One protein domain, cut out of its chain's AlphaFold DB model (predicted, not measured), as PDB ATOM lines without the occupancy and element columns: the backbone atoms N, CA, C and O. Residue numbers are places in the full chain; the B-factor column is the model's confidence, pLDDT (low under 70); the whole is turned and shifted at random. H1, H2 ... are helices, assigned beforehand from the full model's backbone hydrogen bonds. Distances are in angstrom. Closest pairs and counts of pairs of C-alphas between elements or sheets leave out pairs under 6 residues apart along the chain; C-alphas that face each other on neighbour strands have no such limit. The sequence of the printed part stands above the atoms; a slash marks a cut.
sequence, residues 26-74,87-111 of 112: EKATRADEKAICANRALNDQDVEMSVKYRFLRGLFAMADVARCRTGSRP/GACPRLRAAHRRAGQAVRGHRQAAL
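What this domain is: This is residues 26 to 74 and 87 to 111 of the 112 residues of the protein "Uncharacterized protein conserved in bacteria, putative lipoprotein" of Pseudomonas aeruginosa (UniProt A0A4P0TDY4). Two long helices, H2 and H3, meet near one end as a narrow V, and the short helix H1 makes a corner with H2 at the other end of H2, an open frame with an empty middle. Beyond these meeting places, residues 47 to 62 of H2 and residues 94 to 110, of which 94 to 109 belong to H3, stand free. The printed part has 74 residues, with three named helices in the order H1, H2, H3 and no named strand; its class is all helix. It is only just extended, close to loose, with a radius of gyration of the C-alphas of 17.1 A, and spans 48 by 27 by 17 A.

How they stand to each other: Begin with H1, residues 31 to 38, which a tight link joins to H2, residues 40 to 70. They touch only at the corner by their link, H2 with residues 42 to 46 alone; the closest C-alphas, of Ile 36 and Asn 43, are 5.2 A apart. Their lines stand at a steep tilt of 62 degrees, opposite ways. At residues 64 to 68 alone, H2 touches residues 88 to 92 of H3, residues 88 to 109; the closest C-alphas, of Cys 68 and Cys 89, are 5.0 A apart. These two run opposite ways at a shallow tilt of 26 degrees. H1 and H3 are apart. In H1, H2 and H3 every O i to N i+4 pair is within hydrogen-bond range.

Where its parts are: Find C-alpha 31 at (59.163, 3.920, 27.004); from there H1 runs 10.5 A to C-alpha 38. H2 begins at C-alpha 40, (45.789, -3.688, 30.301), and runs 45.0 A to C-alpha 70. H3 runs 31.8 A from C-alpha 88 to C-alpha 109 at (63.142, 17.280, 18.845).

The domain as a whole: The C-alphas farthest apart, of Ala 38 and Gly 87, are 48.4 A apart. Residues 75 to 86 are not printed, and C-alphas 74 and 87 are 17.8 A apart across the cut. The mean pLDDT of the printed part is 85.3; look for values under 70 at residues 71 to 74, 87 and 111.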
ATOM      1  N   GLU A  26      54.788  -5.771  19.860       86.75
ATOM      2  CA  GLU A  26      56.069  -6.437  19.573       86.75
ATOM      3  C   GLU A  26      57.088  -5.467  18.962       86.75
ATOM      4  O   GLU A  26      58.299  -5.670  19.059       86.75
ATOM      5  N   LYS A  27      56.603  -4.374  18.365       87.56
ATOM      6  CA  LYS A  27      57.422  -3.318  17.756       87.56
ATOM      7  C   LYS A  27      57.589  -2.093  18.659       87.56
ATOM      8  O   LYS A  27      58.169  -1.100  18.219       87.56
ATOM      9  N   ALA A  28      57.105  -2.144  19.902       88.25
ATOM     10  CA  ALA A  28      57.205  -1.046  20.858       88.25
ATOM     11  C   ALA A  28      58.671  -0.777  21.239       88.25
ATOM     12  O   ALA A  28      59.335  -1.586  21.893       88.25
ATOM     13  N   THR A  29      59.186   0.393  20.863       86.69
ATOM     14  CA  THR A  29      60.584   0.775  21.141       86.69
ATOM     15  C   THR A  29      60.675   1.837  22.223       86.69
ATOM     16  O   THR A  29      61.630   1.838  23.006       86.69
ATOM     17  N   ARG A  30      59.664   2.704  22.312       86.25
ATOM     18  CA  ARG A  30      59.653   3.853  23.214       86.25
ATOM     19  C   ARG A  30      59.116   3.469  24.594       86.25
ATOM     20  O   ARG A  30      58.373   2.501  24.754       86.25
ATOM     21  N   ALA A  31      59.533   4.212  25.617       87.25
ATOM     22  CA  ALA A  31      59.163   3.920  27.004       87.25
ATOM     23  C   ALA A  31      57.650   4.060  27.253       87.25
ATOM     24  O   ALA A  31      57.077   3.255  27.983       87.25
ATOM     25  N   ASP A  32      57.004   5.035  26.608       86.75
ATOM     26  CA  ASP A  32      55.550   5.226  26.627       86.75
ATOM     27  C   ASP A  32      54.820   4.037  25.988       86.75
ATOM     28  O   ASP A  32      53.890   3.496  26.579       86.75
ATOM     29  N   GLU A  33      55.298   3.561  24.837       89.62
ATOM     30  CA  GLU A  33      54.728   2.399  24.141       89.62
ATOM     31  C   GLU A  33      54.806   1.124  24.999       89.62
ATOM     32  O   GLU A  33      53.824   0.395  25.134       89.62
ATOM     33  N   LYS A  34      55.949   0.881  25.652       89.19
ATOM     34  CA  LYS A  34      56.132  -0.273  26.549       89.19
ATOM     35  C   LYS A  34      55.250  -0.189  27.795       89.19
ATOM     36  O   LYS A  34      54.718  -1.210  28.226       89.19
ATOM     37  N   ALA A  35      55.076   1.006  28.362       89.94
ATOM     38  CA  ALA A  35      54.208   1.219  29.519       89.94
ATOM     39  C   ALA A  35      52.732   0.939  29.190       89.94
ATOM     40  O   ALA A  35      52.038   0.317  29.994       89.94
ATOM     41  N   ILE A  36      52.274   1.344  27.999       90.62
ATOM     42  CA  ILE A  36      50.927   1.038  27.493       90.62
ATOM     43  C   ILE A  36      50.750  -0.477  27.342       90.62
ATOM     44  O   ILE A  36      49.797  -1.032  27.883       90.62
ATOM     45  N   CYS A  37      51.695  -1.165  26.696       90.62
ATOM     46  CA  CYS A  37      51.617  -2.615  26.487       90.62
ATOM     47  C   CYS A  37      51.681  -3.436  27.789       90.62
ATOM     48  O   CYS A  37      51.117  -4.526  27.859       90.62
ATOM     49  N   ALA A  38      52.351  -2.932  28.829       89.00
ATOM     50  CA  ALA A  38      52.484  -3.625  30.111       89.00
ATOM     51  C   ALA A  38      51.240  -3.514  31.015       89.00
ATOM     52  O   ALA A  38      51.114  -4.278  31.973       89.00
ATOM     53  N   ASN A  39      50.324  -2.575  30.747       88.56
ATOM     54  CA  ASN A  39      49.148  -2.334  31.582       88.56
ATOM     55  C   ASN A  39      47.857  -2.409  30.761       88.56
ATOM     56  O   ASN A  39      47.539  -1.509  29.989       88.56
ATOM     57  N   ARG A  40      47.051  -3.447  31.013       86.94
ATOM     58  CA  ARG A  40      45.789  -3.688  30.301       86.94
ATOM     59  C   ARG A  40      44.810  -2.509  30.354       86.94
ATOM     60  O   ARG A  40      44.195  -2.197  29.344       86.94
ATOM     61  N   ALA A  41      44.673  -1.839  31.498       89.75
ATOM     62  CA  ALA A  41      43.749  -0.708  31.605       89.75
ATOM     63  C   ALA A  41      44.210   0.479  30.743       89.75
ATOM     64  O   ALA A  41      43.392   1.144  30.113       89.75
ATOM     65  N   LEU A  42      45.524   0.713  30.677       91.12
ATOM     66  CA  LEU A  42      46.110   1.764  29.845       91.12
ATOM     67  C   LEU A  42      46.041   1.406  28.350       91.12
ATOM     68  O   LEU A  42      45.763   2.266  27.520       91.12
ATOM     69  N   ASN A  43      46.230   0.130  28.019       91.44
ATOM     70  CA  ASN A  43      46.044  -0.427  26.682       91.44
ATOM     71  C   ASN A  43      44.617  -0.202  26.149       91.44
ATOM     72  O   ASN A  43      44.436   0.298  25.040       91.44
ATOM     73  N   ASP A  44      43.599  -0.517  26.954       92.00
ATOM     74  CA  ASP A  44      42.197  -0.361  26.551       92.00
ATOM     75  C   ASP A  44      41.849   1.122  26.307       92.00
ATOM     76  O   ASP A  44      41.158   1.462  25.341       92.00
ATOM     77  N   GLN A  45      42.402   2.023  27.126       92.81
ATOM     78  CA  GLN A  45      42.273   3.472  26.940       92.81
ATOM     79  C   GLN A  45      42.966   3.971  25.664       92.81
ATOM     80  O   GLN A  45      42.423   4.842  24.976       92.81
ATOM     81  N   ASP A  46      44.133   3.426  25.316       93.12
ATOM     82  CA  ASP A  46      44.847   3.761  24.079       93.12
ATOM     83  C   ASP A  46      44.041   3.352  22.833       93.12
ATOM     84  O   ASP A  46      43.885   4.140  21.891       93.12
ATOM     85  N   VAL A  47      43.416   2.170  22.847       93.25
ATOM     86  CA  VAL A  47      42.500   1.746  21.774       93.25
ATOM     87  C   VAL A  47      41.310   2.674  21.664       93.25
ATOM     88  O   VAL A  47      41.016   3.152  20.565       93.25
ATOM     89  N   GLU A  48      40.635   2.951  22.777       93.62
ATOM     90  CA  GLU A  48      39.462   3.820  22.789       93.62
ATOM     91  C   GLU A  48      39.804   5.207  22.233       93.62
ATOM     92  O   GLU A  48      39.101   5.731  21.359       93.62
ATOM     93  N   MET A  49      40.922   5.784  22.682       94.06
ATOM     94  CA  MET A  49      41.427   7.050  22.165       94.06
ATOM     95  C   MET A  49      41.695   6.960  20.660       94.06
ATOM     96  O   MET A  49      41.289   7.856  19.915       94.06
ATOM     97  N   SER A  50      42.339   5.891  20.185       93.62
ATOM     98  CA  SER A  50      42.672   5.731  18.767       93.62
ATOM     99  C   SER A  50      41.430   5.659  17.873       93.62
ATOM    100  O   SER A  50      41.389   6.288  16.810       93.62
ATOM    101  N   VAL A  51      40.376   4.970  18.316       93.50
ATOM    102  CA  VAL A  51      39.101   4.870  17.597       93.50
ATOM    103  C   VAL A  51      38.417   6.232  17.549       93.50
ATOM    104  O   VAL A  51      38.053   6.701  16.463       93.50
ATOM    105  N   LYS A  52      38.308   6.916  18.696       94.94
ATOM    106  CA  LYS A  52      37.741   8.271  18.777       94.94
ATOM    107  C   LYS A  52      38.503   9.243  17.885       94.94
ATOM    108  O   LYS A  52      37.891   9.986  17.122       94.94
ATOM    109  N   TYR A  53      39.831   9.204  17.918       94.31
ATOM    110  CA  TYR A  53      40.669  10.045  17.074       94.31
ATOM    111  C   TYR A  53      40.421   9.778  15.586       94.31
ATOM    112  O   TYR A  53      40.251  10.726  14.819       94.31
ATOM    113  N   ARG A  54      40.344   8.510  15.154       92.44
ATOM    114  CA  ARG A  54      40.046   8.159  13.752       92.44
ATOM    115  C   ARG A  54      38.679   8.676  13.316       92.44
ATOM    116  O   ARG A  54      38.576   9.232  12.221       92.44
ATOM    117  N   PHE A  55      37.667   8.533  14.165       93.94
ATOM    118  CA  PHE A  55      36.322   9.043  13.912       93.94
ATOM    119  C   PHE A  55      36.309  10.571  13.782       93.94
ATOM    120  O   PHE A  55      35.893  11.105  12.752       93.94
ATOM    121  N   LEU A  56      36.854  11.280  14.776       93.62
ATOM    122  CA  LEU A  56      36.941  12.742  14.780       93.62
ATOM    123  C   LEU A  56      37.736  13.263  13.581       93.62
ATOM    124  O   LEU A  56      37.311  14.206  12.921       93.62
ATOM    125  N   ARG A  57      38.859  12.622  13.239       90.50
ATOM    126  CA  ARG A  57      39.659  12.983  12.062       90.50
ATOM    127  C   ARG A  57      38.850  12.869  10.771       90.50
ATOM    128  O   ARG A  57      38.982  13.729   9.905       90.50
ATOM    129  N   GLY A  58      38.024  11.830  10.637       90.06
ATOM    130  CA  GLY A  58      37.109  11.674   9.505       90.06
ATOM    131  C   GLY A  58      36.092  12.812   9.430       90.06
ATOM    132  O   GLY A  58      35.958  13.444   8.381       90.06
ATOM    133  N   LEU A  59      35.450  13.137  10.553       90.88
ATOM    134  CA  LEU A  59      34.493  14.243  10.637       90.88
ATOM    135  C   LEU A  59      35.127  15.594  10.290       90.88
ATOM    136  O   LEU A  59      34.562  16.358   9.508       90.88
ATOM    137  N   PHE A  60      36.316  15.889  10.818       86.75
ATOM    138  CA  PHE A  60      37.020  17.129  10.499       86.75
ATOM    139  C   PHE A  60      37.441  17.188   9.029       86.75
ATOM    140  O   PHE A  60      37.223  18.210   8.385       86.75
ATOM    141  N   ALA A  61      37.933  16.086   8.455       85.94
ATOM    142  CA  ALA A  61      38.248  16.033   7.029       85.94
ATOM    143  C   ALA A  61      37.008  16.305   6.160       85.94
ATOM    144  O   ALA A  61      37.090  17.040   5.175       85.94
ATOM    145  N   MET A  62      35.840  15.777   6.536       85.19
ATOM    146  CA  MET A  62      34.575  16.093   5.868       85.19
ATOM    147  C   MET A  62      34.194  17.570   6.023       85.19
ATOM    148  O   MET A  62      33.757  18.191   5.054       85.19
ATOM    149  N   ALA A  63      34.388  18.154   7.209       82.88
ATOM    150  CA  ALA A  63      34.142  19.574   7.451       82.88
ATOM    151  C   ALA A  63      35.053  20.473   6.595       82.88
ATOM    152  O   ALA A  63      34.590  21.471   6.038       82.88
ATOM    153  N   ASP A  64      36.321  20.098   6.423       83.12
ATOM    154  CA  ASP A  64      37.270  20.795   5.553       83.12
ATOM    155  C   ASP A  64      36.888  20.666   4.074       83.12
ATOM    156  O   ASP A  64      36.957  21.642   3.325       83.12
ATOM    157  N   VAL A  65      36.398  19.495   3.648       81.94
ATOM    158  CA  VAL A  65      35.843  19.290   2.301       81.94
ATOM    159  C   VAL A  65      34.607  20.162   2.079       81.94
ATOM    160  O   VAL A  65      34.508  20.830   1.047       81.94
ATOM    161  N   ALA A  66      33.685  20.207   3.041       81.31
ATOM    162  CA  ALA A  66      32.494  21.047   2.970       81.31
ATOM    163  C   ALA A  66      32.869  22.533   2.877       81.31
ATOM    164  O   ALA A  66      32.356  23.244   2.012       81.31
ATOM    165  N   ARG A  67      33.831  22.990   3.688       75.12
ATOM    166  CA  ARG A  67      34.387  24.349   3.619       75.12
ATOM    167  C   ARG A  67      35.037  24.633   2.270       75.12
ATOM    168  O   ARG A  67      34.836  25.707   1.714       75.12
ATOM    169  N   CYS A  68      35.791  23.686   1.723       76.31
ATOM    170  CA  CYS A  68      36.404  23.814   0.403       76.31
ATOM    171  C   CYS A  68      35.367  23.932  -0.720       76.31
ATOM    172  O   CYS A  68      35.567  24.719  -1.640       76.31
ATOM    173  N   ARG A  69      34.276  23.158  -0.658       75.81
ATOM    174  CA  ARG A  69      33.225  23.146  -1.685       75.81
ATOM    175  C   ARG A  69      32.321  24.375  -1.612       75.81
ATOM    176  O   ARG A  69      31.887  24.869  -2.643       75.81
ATOM    177  N   THR A  70      32.027  24.845  -0.401       73.44
ATOM    178  CA  THR A  70      31.045  25.918  -0.156       73.44
ATOM    179  C   THR A  70      31.673  27.279   0.152       73.44
ATOM    180  O   THR A  70      30.958  28.268   0.261       73.44
ATOM    181  N   GLY A  71      32.991  27.348   0.362       69.25
ATOM    182  CA  GLY A  71      33.693  28.565   0.784       69.25
ATOM    183  C   GLY A  71      33.330  29.070   2.189       69.25
ATOM    184  O   GLY A  71      33.816  30.124   2.590       69.25
ATOM    185  N   SER A  72      32.504  28.338   2.946       63.59
ATOM    186  CA  SER A  72      31.837  28.827   4.162       63.59
ATOM    187  C   SER A  72      32.198  28.013   5.413       63.59
ATOM    188  O   SER A  72      32.715  26.897   5.334       63.59
ATOM    189  N   ARG A  73      31.969  28.581   6.608       62.38
ATOM    190  CA  ARG A  73      32.125  27.864   7.890       62.38
ATOM    191  C   ARG A  73      31.002  26.817   8.054       62.38
ATOM    192  O   ARG A  73      29.849  27.165   7.811       62.38
ATOM    193  N   PRO A  74      31.296  25.577   8.505       60.12
ATOM    194  CA  PRO A  74      30.257  24.611   8.864       60.12
ATOM    195  C   PRO A  74      29.337  25.210   9.933       60.12
ATOM    196  O   PRO A  74      29.831  25.754  10.919       60.12
ATOM    197  N   GLY A  87      41.123  30.523  -3.887       69.19
ATOM    198  CA  GLY A  87      42.250  30.196  -3.013       69.19
ATOM    199  C   GLY A  87      41.914  29.733  -1.589       69.19
ATOM    200  O   GLY A  87      42.841  29.334  -0.888       69.19
ATOM    201  N   ALA A  88      40.648  29.683  -1.153       72.12
ATOM    202  CA  ALA A  88      40.291  29.145   0.170       72.12
ATOM    203  C   ALA A  88      40.792  27.702   0.371       72.12
ATOM    204  O   ALA A  88      41.401  27.379   1.391       72.12
ATOM    205  N   CYS A  89      40.613  26.847  -0.638       78.38
ATOM    206  CA  CYS A  89      40.998  25.441  -0.551       78.38
ATOM    207  C   CYS A  89      42.531  25.218  -0.639       78.38
ATOM    208  O   CYS A  89      43.074  24.491   0.198       78.38
ATOM    209  N   PRO A  90      43.279  25.881  -1.551       85.69
ATOM    210  CA  PRO A  90      44.744  25.903  -1.505       85.69
ATOM    211  C   PRO A  90      45.318  26.411  -0.174       85.69
ATOM    212  O   PRO A  90      46.245  25.799   0.357       85.69
ATOM    213  N   ARG A  91      44.750  27.483   0.402       83.19
ATOM    214  CA  ARG A  91      45.189  28.047   1.692       83.19
ATOM    215  C   ARG A  91      44.948  27.087   2.852       83.19
ATOM    216  O   ARG A  91      45.860  26.870   3.643       83.19
ATOM    217  N   LEU A  92      43.770  26.461   2.917       81.75
ATOM    218  CA  LEU A  92      43.454  25.456   3.933       81.75
ATOM    219  C   LEU A  92      44.417  24.263   3.845       81.75
ATOM    220  O   LEU A  92      45.043  23.891   4.835       81.75
ATOM    221  N   ARG A  93      44.636  23.718   2.640       83.81
ATOM    222  CA  ARG A  93      45.600  22.624   2.422       83.81
ATOM    223  C   ARG A  93      47.028  23.016   2.813       83.81
ATOM    224  O   ARG A  93      47.746  22.186   3.369       83.81
ATOM    225  N   ALA A  94      47.453  24.247   2.528       89.00
ATOM    226  CA  ALA A  94      48.762  24.750   2.944       89.00
ATOM    227  C   ALA A  94      48.868  24.871   4.474       89.00
ATOM    228  O   ALA A  94      49.884  24.472   5.044       89.00
ATOM    229  N   ALA A  95      47.814  25.348   5.145       86.38
ATOM    230  CA  ALA A  95      47.755  25.436   6.602       86.38
ATOM    231  C   ALA A  95      47.861  24.052   7.266       86.38
ATOM    232  O   ALA A  95      48.718  23.865   8.129       86.38
ATOM    233  N   HIS A  96      47.094  23.053   6.807       86.19
ATOM    234  CA  HIS A  96      47.210  21.681   7.326       86.19
ATOM    235  C   HIS A  96      48.610  21.089   7.114       86.19
ATOM    236  O   HIS A  96      49.136  20.426   8.010       86.19
ATOM    237  N   ARG A  97      49.254  21.339   5.961       89.69
ATOM    238  CA  ARG A  97      50.634  20.878   5.717       89.69
ATOM    239  C   ARG A  97      51.629  21.488   6.703       89.69
ATOM    240  O   ARG A  97      52.446  20.747   7.244       89.69
ATOM    241  N   ARG A  98      51.548  22.801   6.947       91.62
ATOM    242  CA  ARG A  98      52.418  23.505   7.905       91.62
ATOM    243  C   ARG A  98      52.222  22.985   9.327       91.62
ATOM    244  O   ARG A  98      53.204  22.665   9.987       91.62
ATOM    245  N   ALA A  99      50.973  22.808   9.757       88.75
ATOM    246  CA  ALA A  99      50.667  22.225  11.062       88.75
ATOM    247  C   ALA A  99      51.265  20.813  11.209       88.75
ATOM    248  O   ALA A  99      51.920  20.513  12.204       88.75
ATOM    249  N   GLY A 100      51.131  19.962  10.185       89.19
ATOM    250  CA  GLY A 100      51.725  18.624  10.195       89.19
ATOM    251  C   GLY A 100      53.259  18.625  10.234       89.19
ATOM    252  O   GLY A 100      53.854  17.749  10.858       89.19
ATOM    253  N   GLN A 101      53.916  19.591   9.585       92.94
ATOM    254  CA  GLN A 101      55.372  19.759   9.670       92.94
ATOM    255  C   GLN A 101      55.812  20.199  11.070       92.94
ATOM    256  O   GLN A 101      56.754  19.616  11.598       92.94
ATOM    257  N   ALA A 102      55.102  21.142  11.694       90.38
ATOM    258  CA  ALA A 102      55.402  21.600  13.051       90.38
ATOM    259  C   ALA A 102      55.310  20.458  14.078       90.38
ATOM    260  O   ALA A 102      56.232  20.251  14.861       90.38
ATOM    261  N   VAL A 103      54.245  19.648  14.020       87.44
ATOM    262  CA  VAL A 103      54.079  18.489  14.917       87.44
ATOM    263  C   VAL A 103      55.191  17.453  14.712       87.44
ATOM    264  O   VAL A 103      55.719  16.916  15.684       87.44
ATOM    265  N   ARG A 104      55.590  17.185  13.460       86.75
ATOM    266  CA  ARG A 104      56.722  16.287  13.175       86.75
ATOM    267  C   ARG A 104      58.042  16.826  13.723       86.75
ATOM    268  O   ARG A 104      58.788  16.045  14.302       86.75
ATOM    269  N   GLY A 105      58.287  18.130  13.594       87.75
ATOM    270  CA  GLY A 105      59.470  18.785  14.153       87.75
ATOM    271  C   GLY A 105      59.537  18.662  15.676       87.75
ATOM    272  O   GLY A 105      60.563  18.247  16.203       87.75
ATOM    273  N   HIS A 106      58.427  18.911  16.381       84.62
ATOM    274  CA  HIS A 106      58.359  18.708  17.834       84.62
ATOM    275  C   HIS A 106      58.615  17.253  18.241       84.62
ATOM    276  O   HIS A 106      59.343  17.006  19.197       84.62
ATOM    277  N   ARG A 107      58.061  16.282  17.501       78.44
ATOM    278  CA  ARG A 107      58.326  14.862  17.764       78.44
ATOM    279  C   ARG A 107      59.799  14.510  17.557       78.44
ATOM    280  O   ARG A 107      60.346  13.786  18.371       78.44
ATOM    281  N   GLN A 108      60.434  15.004  16.494       82.81
ATOM    282  CA  GLN A 108      61.859  14.765  16.234       82.81
ATOM    283  C   GLN A 108      62.751  15.399  17.306       82.81
ATOM    284  O   GLN A 108      63.689  14.757  17.758       82.81
ATOM    285  N   ALA A 109      62.421  16.607  17.766       80.38
ATOM    286  CA  ALA A 109      63.142  17.280  18.845       80.38
ATOM    287  C   ALA A 109      63.016  16.574  20.207       80.38
ATOM    288  O   ALA A 109      63.879  16.749  21.049       80.38
ATOM    289  N   ALA A 110      61.959  15.789  20.432       70.69
ATOM    290  CA  ALA A 110      61.796  14.989  21.649       70.69
ATOM    291  C   ALA A 110      62.499  13.616  21.585       70.69
ATOM    292  O   ALA A 110      62.486  12.880  22.568       70.69
ATOM    293  N   LEU A 111      63.038  13.238  20.420       67.56
ATOM    294  CA  LEU A 111      63.737  11.967  20.192       67.56
ATOM    295  C   LEU A 111      65.264  12.129  20.089       67.56
ATOM    296  O   LEU A 111      65.957  11.114  20.084       67.56
TER     297      LEU A 111